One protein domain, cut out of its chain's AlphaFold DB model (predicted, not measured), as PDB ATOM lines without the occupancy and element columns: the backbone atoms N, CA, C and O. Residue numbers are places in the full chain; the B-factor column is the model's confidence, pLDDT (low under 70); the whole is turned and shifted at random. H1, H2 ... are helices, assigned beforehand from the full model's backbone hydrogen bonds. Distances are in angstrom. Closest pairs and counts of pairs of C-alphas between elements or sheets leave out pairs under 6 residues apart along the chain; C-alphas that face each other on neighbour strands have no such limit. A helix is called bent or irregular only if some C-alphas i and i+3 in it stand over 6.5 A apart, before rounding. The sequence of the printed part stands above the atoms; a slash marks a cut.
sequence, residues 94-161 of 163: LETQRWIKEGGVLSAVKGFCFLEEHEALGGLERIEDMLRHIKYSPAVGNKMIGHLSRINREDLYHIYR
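This is residues 94 to 161 of the 163 residues of an uncharacterized protein of Hungatella hathewayi (UniProt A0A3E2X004). Picture a long, loose ring of chain round an empty middle: H1 and H2 follow one another along one long side, residues 118 to 126 turn at one end, H3 and the link after it return along the other side, and the helical hairpin of H4 and H5 makes the opposite end. The ring stays open between H1 and H4, which are only just apart, with their closest C-alphas 8.3 A from each other. The printed part has 68 residues with five named helices, H1 to H5 in chain order, and no named strand, and its class is all helix. It is loose, with a radius of gyration of the C-alphas of 15.4 A, and elongated, spanning 43 by 25 by 18 A.

Begin with H2, residues 105 to 117. Before it, H1, residues 94 to 102, is close but not clearly touching: look at the C-alphas of Ile 100 and Leu 106, the closest, 6.2 A apart. These two run the same way at a steep tilt of 53 degrees. H3, residues 127 to 133, only just touches H2, with 3 pairs of C-alphas within 8 A, and H2 does so with residues 109 to 113 alone. Their closest C-alphas are those of Phe 112 and Ile 127, 7.1 A apart. H2 and H3 run opposite ways at a steep tilt of 69 degrees, only just short of about perpendicular. Farther on, H4, residues 138 to 150, and H5, residues 154 to 161, form a helical hairpin, at a shallow tilt of 11 degrees, opposite ways. They touch, the closest C-alphas being those of Leu 148 and Glu 154, 6.0 A apart. H3 and H4 are apart, and H1 and H4 are only just apart, at 8.3 A. In H1, H2, H3 and H4 every O i to N i+4 pair is within hydrogen-bond range; in H5 0 of 4 are, beside 4 of 5 O i to N i+3 pairs.

Find C-alpha 105 at (-13.713, 12.777, 19.065); from there H2 runs 18.3 A to C-alpha 117 at (-26.730, 2.372, 11.563). H4 is 18.5 A long from C-alpha 138 to C-alpha 150. H1 measures 12.2 A and H3 10.4 A. H5 runs 12.5 A to C-alpha 161 at (-29.250, 30.115, 31.206); it is irregular, with C-alphas 155 and 158 7.2 A apart.

Look for the two C-alphas farthest apart at Gly 122 and Asn 152, 44.4 A. The printed part has no cut. The links H1 to H2, H3 to H4 and H4 to H5 are tight, and H2 to H3 is short. Residues 97 to 108 and 129 to 134 stand free. The mean pLDDT of the printed part is 89.1, and residues 159 to 161 are under 70.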
ATOM      1  N   LEU A  94     -12.286  28.292  18.440       86.94
ATOM      2  CA  LEU A  94     -11.559  27.756  17.287       86.94
ATOM      3  C   LEU A  94     -10.624  26.607  17.683       86.94
ATOM      4  O   LEU A  94     -10.569  25.590  16.996       86.94
ATOM      5  N   GLU A  95      -9.912  26.741  18.800       86.94
ATOM      6  CA  GLU A  95      -9.078  25.659  19.330       86.94
ATOM      7  C   GLU A  95      -9.930  24.479  19.796       86.94
ATOM      8  O   GLU A  95      -9.575  23.337  19.518       86.94
ATOM      9  N   THR A  96     -11.098  24.733  20.404       90.00
ATOM     10  CA  THR A  96     -12.072  23.671  20.708       90.00
ATOM     11  C   THR A  96     -12.516  22.946  19.430       90.00
ATOM     12  O   THR A  96     -12.545  21.721  19.409       90.00
ATOM     13  N   GLN A  97     -12.815  23.670  18.344       91.38
ATOM     14  CA  GLN A  97     -13.184  23.064  17.058       91.38
ATOM     15  C   GLN A  97     -12.047  22.208  16.487       91.38
ATOM     16  O   GLN A  97     -12.290  21.105  15.997       91.38
ATOM     17  N   ARG A  98     -10.803  22.697  16.554       90.69
ATOM     18  CA  ARG A  98      -9.630  21.940  16.100       90.69
ATOM     19  C   ARG A  98      -9.454  20.666  16.922       90.69
ATOM     20  O   ARG A  98      -9.298  19.599  16.342       90.69
ATOM     21  N   TRP A  99      -9.586  20.758  18.245       90.44
ATOM     22  CA  TRP A  99      -9.548  19.599  19.134       90.44
ATOM     23  C   TRP A  99     -10.655  18.581  18.823       90.44
ATOM     24  O   TRP A  99     -10.373  17.390  18.780       90.44
ATOM     25  N   ILE A 100     -11.883  19.015  18.519       91.81
ATOM     26  CA  ILE A 100     -12.963  18.105  18.087       91.81
ATOM     27  C   ILE A 100     -12.573  17.374  16.794       91.81
ATOM     28  O   ILE A 100     -12.762  16.161  16.678       91.81
ATOM     29  N   LYS A 101     -12.010  18.109  15.828       90.75
ATOM     30  CA  LYS A 101     -11.637  17.581  14.511       90.75
ATOM     31  C   LYS A 101     -10.453  16.612  14.566       90.75
ATOM     32  O   LYS A 101     -10.480  15.590  13.889       90.75
ATOM     33  N   GLU A 102      -9.423  16.945  15.335       92.00
ATOM     34  CA  GLU A 102      -8.122  16.262  15.317       92.00
ATOM     35  C   GLU A 102      -7.913  15.340  16.526       92.00
ATOM     36  O   GLU A 102      -7.213  14.340  16.427       92.00
ATOM     37  N   GLY A 103      -8.558  15.623  17.660       83.62
ATOM     38  CA  GLY A 103      -8.402  14.903  18.931       83.62
ATOM     39  C   GLY A 103      -9.128  13.558  19.009       83.62
ATOM     40  O   GLY A 103      -9.320  13.033  20.102       83.62
ATOM     41  N   GLY A 104      -9.574  13.007  17.878       88.81
ATOM     42  CA  GLY A 104     -10.209  11.688  17.797       88.81
ATOM     43  C   GLY A 104     -11.698  11.644  18.156       88.81
ATOM     44  O   GLY A 104     -12.340  10.634  17.875       88.81
ATOM     45  N   VAL A 105     -12.285  12.725  18.686       92.44
ATOM     46  CA  VAL A 105     -13.713  12.777  19.065       92.44
ATOM     47  C   VAL A 105     -14.618  12.496  17.869       92.44
ATOM     48  O   VAL A 105     -15.467  11.613  17.952       92.44
ATOM     49  N   LEU A 106     -14.415  13.169  16.730       93.81
ATOM     50  CA  LEU A 106     -15.217  12.894  15.530       93.81
ATOM     51  C   LEU A 106     -15.028  11.468  15.003       93.81
ATOM     52  O   LEU A 106     -15.972  10.892  14.473       93.81
ATOM     53  N   SER A 107     -13.836  10.883  15.160       94.81
ATOM     54  CA  SER A 107     -13.599   9.487  14.775       94.81
ATOM     55  C   SER A 107     -14.382   8.529  15.670       94.81
ATOM     56  O   SER A 107     -14.960   7.569  15.164       94.81
ATOM     57  N   ALA A 108     -14.425   8.793  16.979       95.44
ATOM     58  CA  ALA A 108     -15.219   8.018  17.923       95.44
ATOM     59  C   ALA A 108     -16.718   8.157  17.626       95.44
ATOM     60  O   ALA A 108     -17.389   7.146  17.456       95.44
ATOM     61  N   VAL A 109     -17.221   9.387  17.459       95.50
ATOM     62  CA  VAL A 109     -18.623   9.648  17.090       95.50
ATOM     63  C   VAL A 109     -18.985   8.925  15.795       95.50
ATOM     64  O   VAL A 109     -19.981   8.214  15.761       95.50
ATOM     65  N   LYS A 110     -18.147   9.017  14.753       95.62
ATOM     66  CA  LYS A 110     -18.368   8.300  13.488       95.62
ATOM     67  C   LYS A 110     -18.423   6.783  13.682       95.62
ATOM     68  O   LYS A 110     -19.258   6.131  13.066       95.62
ATOM     69  N   GLY A 111     -17.546   6.227  14.519       97.00
ATOM     70  CA  GLY A 111     -17.559   4.803  14.857       97.00
ATOM     71  C   GLY A 111     -18.852   4.380  15.554       97.00
ATOM     72  O   GLY A 111     -19.442   3.378  15.171       97.00
ATOM     73  N   PHE A 112     -19.332   5.169  16.518       97.31
ATOM     74  CA  PHE A 112     -20.609   4.906  17.183       97.31
ATOM     75  C   PHE A 112     -21.793   5.032  16.223       97.31
ATOM     76  O   PHE A 112     -22.598   4.112  16.175       97.31
ATOM     77  N   CYS A 113     -21.858   6.087  15.402       96.12
ATOM     78  CA  CYS A 113     -22.895   6.230  14.372       96.12
ATOM     79  C   CYS A 113     -22.930   5.023  13.429       96.12
ATOM     80  O   CYS A 113     -24.001   4.482  13.180       96.12
ATOM     81  N   PHE A 114     -21.765   4.548  12.974       97.69
ATOM     82  CA  PHE A 114     -21.673   3.335  12.160       97.69
ATOM     83  C   PHE A 114     -22.263   2.112  12.879       97.69
ATOM     84  O   PHE A 114     -22.993   1.340  12.264       97.69
ATOM     85  N   LEU A 115     -21.979   1.938  14.175       97.88
ATOM     86  CA  LEU A 115     -22.571   0.855  14.962       97.88
ATOM     87  C   LEU A 115     -24.091   1.011  15.109       97.88
ATOM     88  O   LEU A 115     -24.789   0.004  15.040       97.88
ATOM     89  N   GLU A 116     -24.619   2.228  15.285       96.06
ATOM     90  CA  GLU A 116     -26.074   2.443  15.355       96.06
ATOM     91  C   GLU A 116     -26.757   2.096  14.033       96.06
ATOM     92  O   GLU A 116     -27.750   1.375  14.026       96.06
ATOM     93  N   GLU A 117     -26.201   2.578  12.918       96.62
ATOM     94  CA  GLU A 117     -26.730   2.372  11.563       96.62
ATOM     95  C   GLU A 117     -26.818   0.891  11.177       96.62
ATOM     96  O   GLU A 117     -27.647   0.518  10.351       96.62
ATOM     97  N   HIS A 118     -25.977   0.048  11.781       97.62
ATOM     98  CA  HIS A 118     -25.916  -1.391  11.521       97.62
ATOM     99  C   HIS A 118     -26.483  -2.230  12.675       97.62
ATOM    100  O   HIS A 118     -26.196  -3.423  12.750       97.62
ATOM    101  N   GLU A 119     -27.240  -1.617  13.596       95.56
ATOM    102  CA  GLU A 119     -27.840  -2.278  14.769       95.56
ATOM    103  C   GLU A 119     -26.818  -3.067  15.621       95.56
ATOM    104  O   GLU A 119     -27.134  -4.042  16.302       95.56
ATOM    105  N   ALA A 120     -25.560  -2.622  15.606       97.38
ATOM    106  CA  ALA A 120     -24.405  -3.298  16.188       97.38
ATOM    107  C   ALA A 120     -23.935  -2.672  17.515       97.38
ATOM    108  O   ALA A 120     -22.866  -3.014  18.021       97.38
ATOM    109  N   LEU A 121     -24.717  -1.760  18.100       96.19
ATOM    110  CA  LEU A 121     -24.417  -1.167  19.410       96.19
ATOM    111  C   LEU A 121     -24.481  -2.180  20.562       96.19
ATOM    112  O   LEU A 121     -23.792  -2.016  21.572       96.19
ATOM    113  N   GLY A 122     -25.324  -3.211  20.444       94.50
ATOM    114  CA  GLY A 122     -25.605  -4.132  21.543       94.50
ATOM    115  C   GLY A 122     -26.184  -3.397  22.758       94.50
ATOM    116  O   GLY A 122     -27.263  -2.825  22.677       94.50
ATOM    117  N   GLY A 123     -25.467  -3.428  23.888       94.69
ATOM    118  CA  GLY A 123     -25.866  -2.764  25.139       94.69
ATOM    119  C   GLY A 123     -25.314  -1.346  25.335       94.69
ATOM    120  O   GLY A 123     -25.422  -0.813  26.436       94.69
ATOM    121  N   LEU A 124     -24.661  -0.765  24.325       95.62
ATOM    122  CA  LEU A 124     -24.110   0.590  24.397       95.62
ATOM    123  C   LEU A 124     -25.188   1.651  24.123       95.62
ATOM    124  O   LEU A 124     -26.115   1.426  23.349       95.62
ATOM    125  N   GLU A 125     -25.047   2.815  24.758       94.62
ATOM    126  CA  GLU A 125     -25.963   3.949  24.599       94.62
ATOM    127  C   GLU A 125     -25.773   4.646  23.244       94.62
ATOM    128  O   GLU A 125     -24.655   4.732  22.724       94.62
ATOM    129  N   ARG A 126     -26.869   5.173  22.689       94.94
ATOM    130  CA  ARG A 126     -26.846   5.940  21.443       94.94
ATOM    131  C   ARG A 126     -26.269   7.337  21.662       94.94
ATOM    132  O   ARG A 126     -26.480   7.968  22.696       94.94
ATOM    133  N   ILE A 127     -25.599   7.868  20.646       94.00
ATOM    134  CA  ILE A 127     -25.038   9.224  20.620       94.00
ATOM    135  C   ILE A 127     -26.125  10.267  20.878       94.00
ATOM    136  O   ILE A 127     -25.898  11.210  21.632       94.00
ATOM    137  N   GLU A 128     -27.308  10.102  20.287       91.50
ATOM    138  CA  GLU A 128     -28.413  11.044  20.470       91.50
ATOM    139  C   GLU A 128     -28.902  11.092  21.926       91.50
ATOM    140  O   GLU A 128     -29.150  12.178  22.453       91.50
ATOM    141  N   ASP A 129     -28.979   9.940  22.592       93.56
ATOM    142  CA  ASP A 129     -29.419   9.842  23.986       93.56
ATOM    143  C   ASP A 129     -28.382  10.481  24.923       93.56
ATOM    144  O   ASP A 129     -28.723  11.356  25.726       93.56
ATOM    145  N   MET A 130     -27.093  10.196  24.704       93.69
ATOM    146  CA  MET A 130     -26.002  10.862  25.422       93.69
ATOM    147  C   MET A 130     -26.043  12.395  25.255       93.69
ATOM    148  O   MET A 130     -25.850  13.140  26.221       93.69
ATOM    149  N   LEU A 131     -26.316  12.889  24.040       90.06
ATOM    150  CA  LEU A 131     -26.397  14.327  23.749       90.06
ATOM    151  C   LEU A 131     -27.593  15.013  24.422       90.06
ATOM    152  O   LEU A 131     -27.494  16.192  24.761       90.06
ATOM    153  N   ARG A 132     -28.706  14.307  24.651       88.38
ATOM    154  CA  ARG A 132     -29.884  14.865  25.341       88.38
ATOM    155  C   ARG A 132     -29.624  15.139  26.820       88.38
ATOM    156  O   ARG A 132     -30.247  16.032  27.393       88.38
ATOM    157  N   HIS A 133     -28.723  14.381  27.439       85.81
ATOM    158  CA  HIS A 133     -28.451  14.467  28.873       85.81
ATOM    159  C   HIS A 133     -27.229  15.321  29.225       85.81
ATOM    160  O   HIS A 133     -27.106  15.779  30.366       85.81
ATOM    161  N   ILE A 134     -26.326  15.562  28.272       87.19
ATOM    162  CA  ILE A 134     -25.103  16.312  28.543       87.19
ATOM    163  C   ILE A 134     -25.377  17.816  28.686       87.19
ATOM    164  O   ILE A 134     -26.005  18.455  27.845       87.19
ATOM    165  N   LYS A 135     -24.858  18.409  29.764       85.06
ATOM    166  CA  LYS A 135     -24.864  19.863  29.971       85.06
ATOM    167  C   LYS A 135     -23.580  20.480  29.427       85.06
ATOM    168  O   LYS A 135     -22.507  19.876  29.510       85.06
ATOM    169  N   TYR A 136     -23.657  21.716  28.937       82.31
ATOM    170  CA  TYR A 136     -22.457  22.470  28.585       82.31
ATOM    171  C   TYR A 136     -21.595  22.704  29.826       82.31
ATOM    172  O   TYR A 136     -22.086  23.136  30.870       82.31
ATOM    173  N   SER A 137     -20.289  22.469  29.711       84.31
ATOM    174  CA  SER A 137     -19.373  22.872  30.774       84.31
ATOM    175  C   SER A 137     -19.276  24.404  30.833       84.31
ATOM    176  O   SER A 137     -19.334  25.058  29.783       84.31
ATOM    177  N   PRO A 138     -19.036  25.003  32.017       81.62
ATOM    178  CA  PRO A 138     -18.860  26.451  32.140       81.62
ATOM    179  C   PRO A 138     -17.777  27.015  31.212       81.62
ATOM    180  O   PRO A 138     -17.900  28.117  30.678       81.62
ATOM    181  N   ALA A 139     -16.719  26.235  30.975       81.81
ATOM    182  CA  ALA A 139     -15.637  26.610  30.077       81.81
ATOM    183  C   ALA A 139     -16.098  26.718  28.613       81.81
ATOM    184  O   ALA A 139     -15.759  27.691  27.944       81.81
ATOM    185  N   VAL A 140     -16.867  25.746  28.108       85.25
ATOM    186  CA  VAL A 140     -17.417  25.790  26.740       85.25
ATOM    187  C   VAL A 140     -18.468  26.892  26.625       85.25
ATOM    188  O   VAL A 140     -18.426  27.671  25.675       85.25
ATOM    189  N   GLY A 141     -19.328  27.029  27.636       85.75
ATOM    190  CA  GLY A 141     -20.338  28.079  27.725       85.75
ATOM    191  C   GLY A 141     -19.777  29.489  27.579       85.75
ATOM    192  O   GLY A 141     -20.208  30.249  26.717       85.75
ATOM    193  N   ASN A 142     -18.741  29.819  28.353       84.94
ATOM    194  CA  ASN A 142     -18.096  31.132  28.281       84.94
ATOM    195  C   ASN A 142     -17.496  31.418  26.894       84.94
ATOM    196  O   ASN A 142     -17.582  32.545  26.401       84.94
ATOM    197  N   LYS A 143     -16.923  30.403  26.231       87.31
ATOM    198  CA  LYS A 143     -16.409  30.543  24.857       87.31
ATOM    199  C   LYS A 143     -17.536  30.774  23.851       87.31
ATOM    200  O   LYS A 143     -17.360  31.568  22.929       87.31
ATOM    201  N   MET A 144     -18.669  30.092  24.020       88.38
ATOM    202  CA  MET A 144     -19.853  30.278  23.178       88.38
ATOM    203  C   MET A 144     -20.425  31.682  23.336       88.38
ATOM    204  O   MET A 144     -20.638  32.342  22.326       88.38
ATOM    205  N   ILE A 145     -20.590  32.168  24.572       87.31
ATOM    206  CA  ILE A 145     -21.044  33.542  24.838       87.31
ATOM    207  C   ILE A 145     -20.125  34.537  24.129       87.31
ATOM    208  O   ILE A 145     -20.608  35.331  23.331       87.31
ATOM    209  N   GLY A 146     -18.804  34.430  24.319       85.94
ATOM    210  CA  GLY A 146     -17.851  35.326  23.657       85.94
ATOM    211  C   GLY A 146     -17.907  35.270  22.123       85.94
ATOM    212  O   GLY A 146     -17.772  36.297  21.461       85.94
ATOM    213  N   HIS A 147     -18.134  34.090  21.535       88.44
ATOM    214  CA  HIS A 147     -18.324  33.962  20.089       88.44
ATOM    215  C   HIS A 147     -19.618  34.634  19.620       88.44
ATOM    216  O   HIS A 147     -19.585  35.390  18.651       88.44
ATOM    217  N   LEU A 148     -20.728  34.381  20.316       90.56
ATOM    218  CA  LEU A 148     -22.045  34.943  20.020       90.56
ATOM    219  C   LEU A 148     -22.044  36.474  20.111       90.56
ATOM    220  O   LEU A 148     -22.564  37.115  19.199       90.56
ATOM    221  N   SER A 149     -21.385  37.057  21.123       88.56
ATOM    222  CA  SER A 149     -21.178  38.511  21.207       88.56
ATOM    223  C   SER A 149     -20.467  39.033  19.959       88.56
ATOM    224  O   SER A 149     -20.882  40.019  19.362       88.56
ATOM    225  N   ARG A 150     -19.409  38.339  19.516       88.56
ATOM    226  CA  ARG A 150     -18.587  38.764  18.372       88.56
ATOM    227  C   ARG A 150     -19.343  38.748  17.042       88.56
ATOM    228  O   ARG A 150     -18.984  39.499  16.142       88.56
ATOM    229  N   ILE A 151     -20.339  37.876  16.898       93.19
ATOM    230  CA  ILE A 151     -21.168  37.774  15.686       93.19
ATOM    231  C   ILE A 151     -22.534  38.463  15.835       93.19
ATOM    232  O   ILE A 151     -23.407  38.247  14.999       93.19
ATOM    233  N   ASN A 152     -22.724  39.275  16.882       92.12
ATOM    234  CA  ASN A 152     -23.968  39.993  17.179       92.12
ATOM    235  C   ASN A 152     -25.205  39.077  17.303       92.12
ATOM    236  O   ASN A 152     -26.291  39.420  16.840       92.12
ATOM    237  N   ARG A 153     -25.046  37.899  17.925       92.12
ATOM    238  CA  ARG A 153     -26.119  36.914  18.182       92.12
ATOM    239  C   ARG A 153     -26.435  36.764  19.669       92.12
ATOM    240  O   ARG A 153     -26.511  35.663  20.214       92.12
ATOM    241  N   GLU A 154     -26.589  37.900  20.341       88.19
ATOM    242  CA  GLU A 154     -26.897  37.964  21.776       88.19
ATOM    243  C   GLU A 154     -28.296  37.433  22.106       88.19
ATOM    244  O   GLU A 154     -28.551  36.979  23.223       88.19
ATOM    245  N   ASP A 155     -29.179  37.407  21.104       89.62
ATOM    246  CA  ASP A 155     -30.493  36.778  21.169       89.62
ATOM    247  C   ASP A 155     -30.411  35.327  21.647       89.62
ATOM    248  O   ASP A 155     -31.343  34.864  22.288       89.62
ATOM    249  N   LEU A 156     -29.295  34.626  21.428       86.75
ATOM    250  CA  LEU A 156     -29.114  33.224  21.809       86.75
ATOM    251  C   LEU A 156     -28.598  33.007  23.245       86.75
ATOM    252  O   LEU A 156     -28.481  31.861  23.676       86.75
ATOM    253  N   TYR A 157     -28.316  34.057  24.028       82.56
ATOM    254  CA  TYR A 157     -27.770  33.901  25.390       82.56
ATOM    255  C   TYR A 157     -28.702  33.154  26.354       82.56
ATOM    256  O   TYR A 157     -28.234  32.483  27.277       82.56
ATOM    257  N   HIS A 158     -30.019  33.239  26.152       70.81
ATOM    258  CA  HIS A 158     -31.004  32.567  27.003       70.81
ATOM    259  C   HIS A 158     -30.926  31.035  26.906       70.81
ATOM    260  O   HIS A 158     -31.227  30.359  27.884       70.81
ATOM    261  N   ILE A 159     -30.435  30.487  25.788       66.25
ATOM    262  CA  ILE A 159     -30.260  29.037  25.583       66.25
ATOM    263  C   ILE A 159     -29.235  28.458  26.574       66.25
ATOM    264  O   ILE A 159     -29.303  27.288  26.935       66.25
ATOM    265  N   TYR A 160     -28.318  29.289  27.076       56.34
ATOM    266  CA  TYR A 160     -27.320  28.889  28.065       56.34
ATOM    267  C   TYR A 160     -27.808  28.993  29.522       56.34
ATOM    268  O   TYR A 160     -27.290  28.297  30.388       56.34
ATOM    269  N   ARG A 161     -28.793  29.855  29.822       51.25
ATOM    270  CA  ARG A 161     -29.250  30.115  31.206       51.25
ATOM    271  C   ARG A 161     -30.298  29.127  31.729       51.25
ATOM    272  O   ARG A 161     -30.595  29.167  32.919       51.25
TER     273      ARG A 161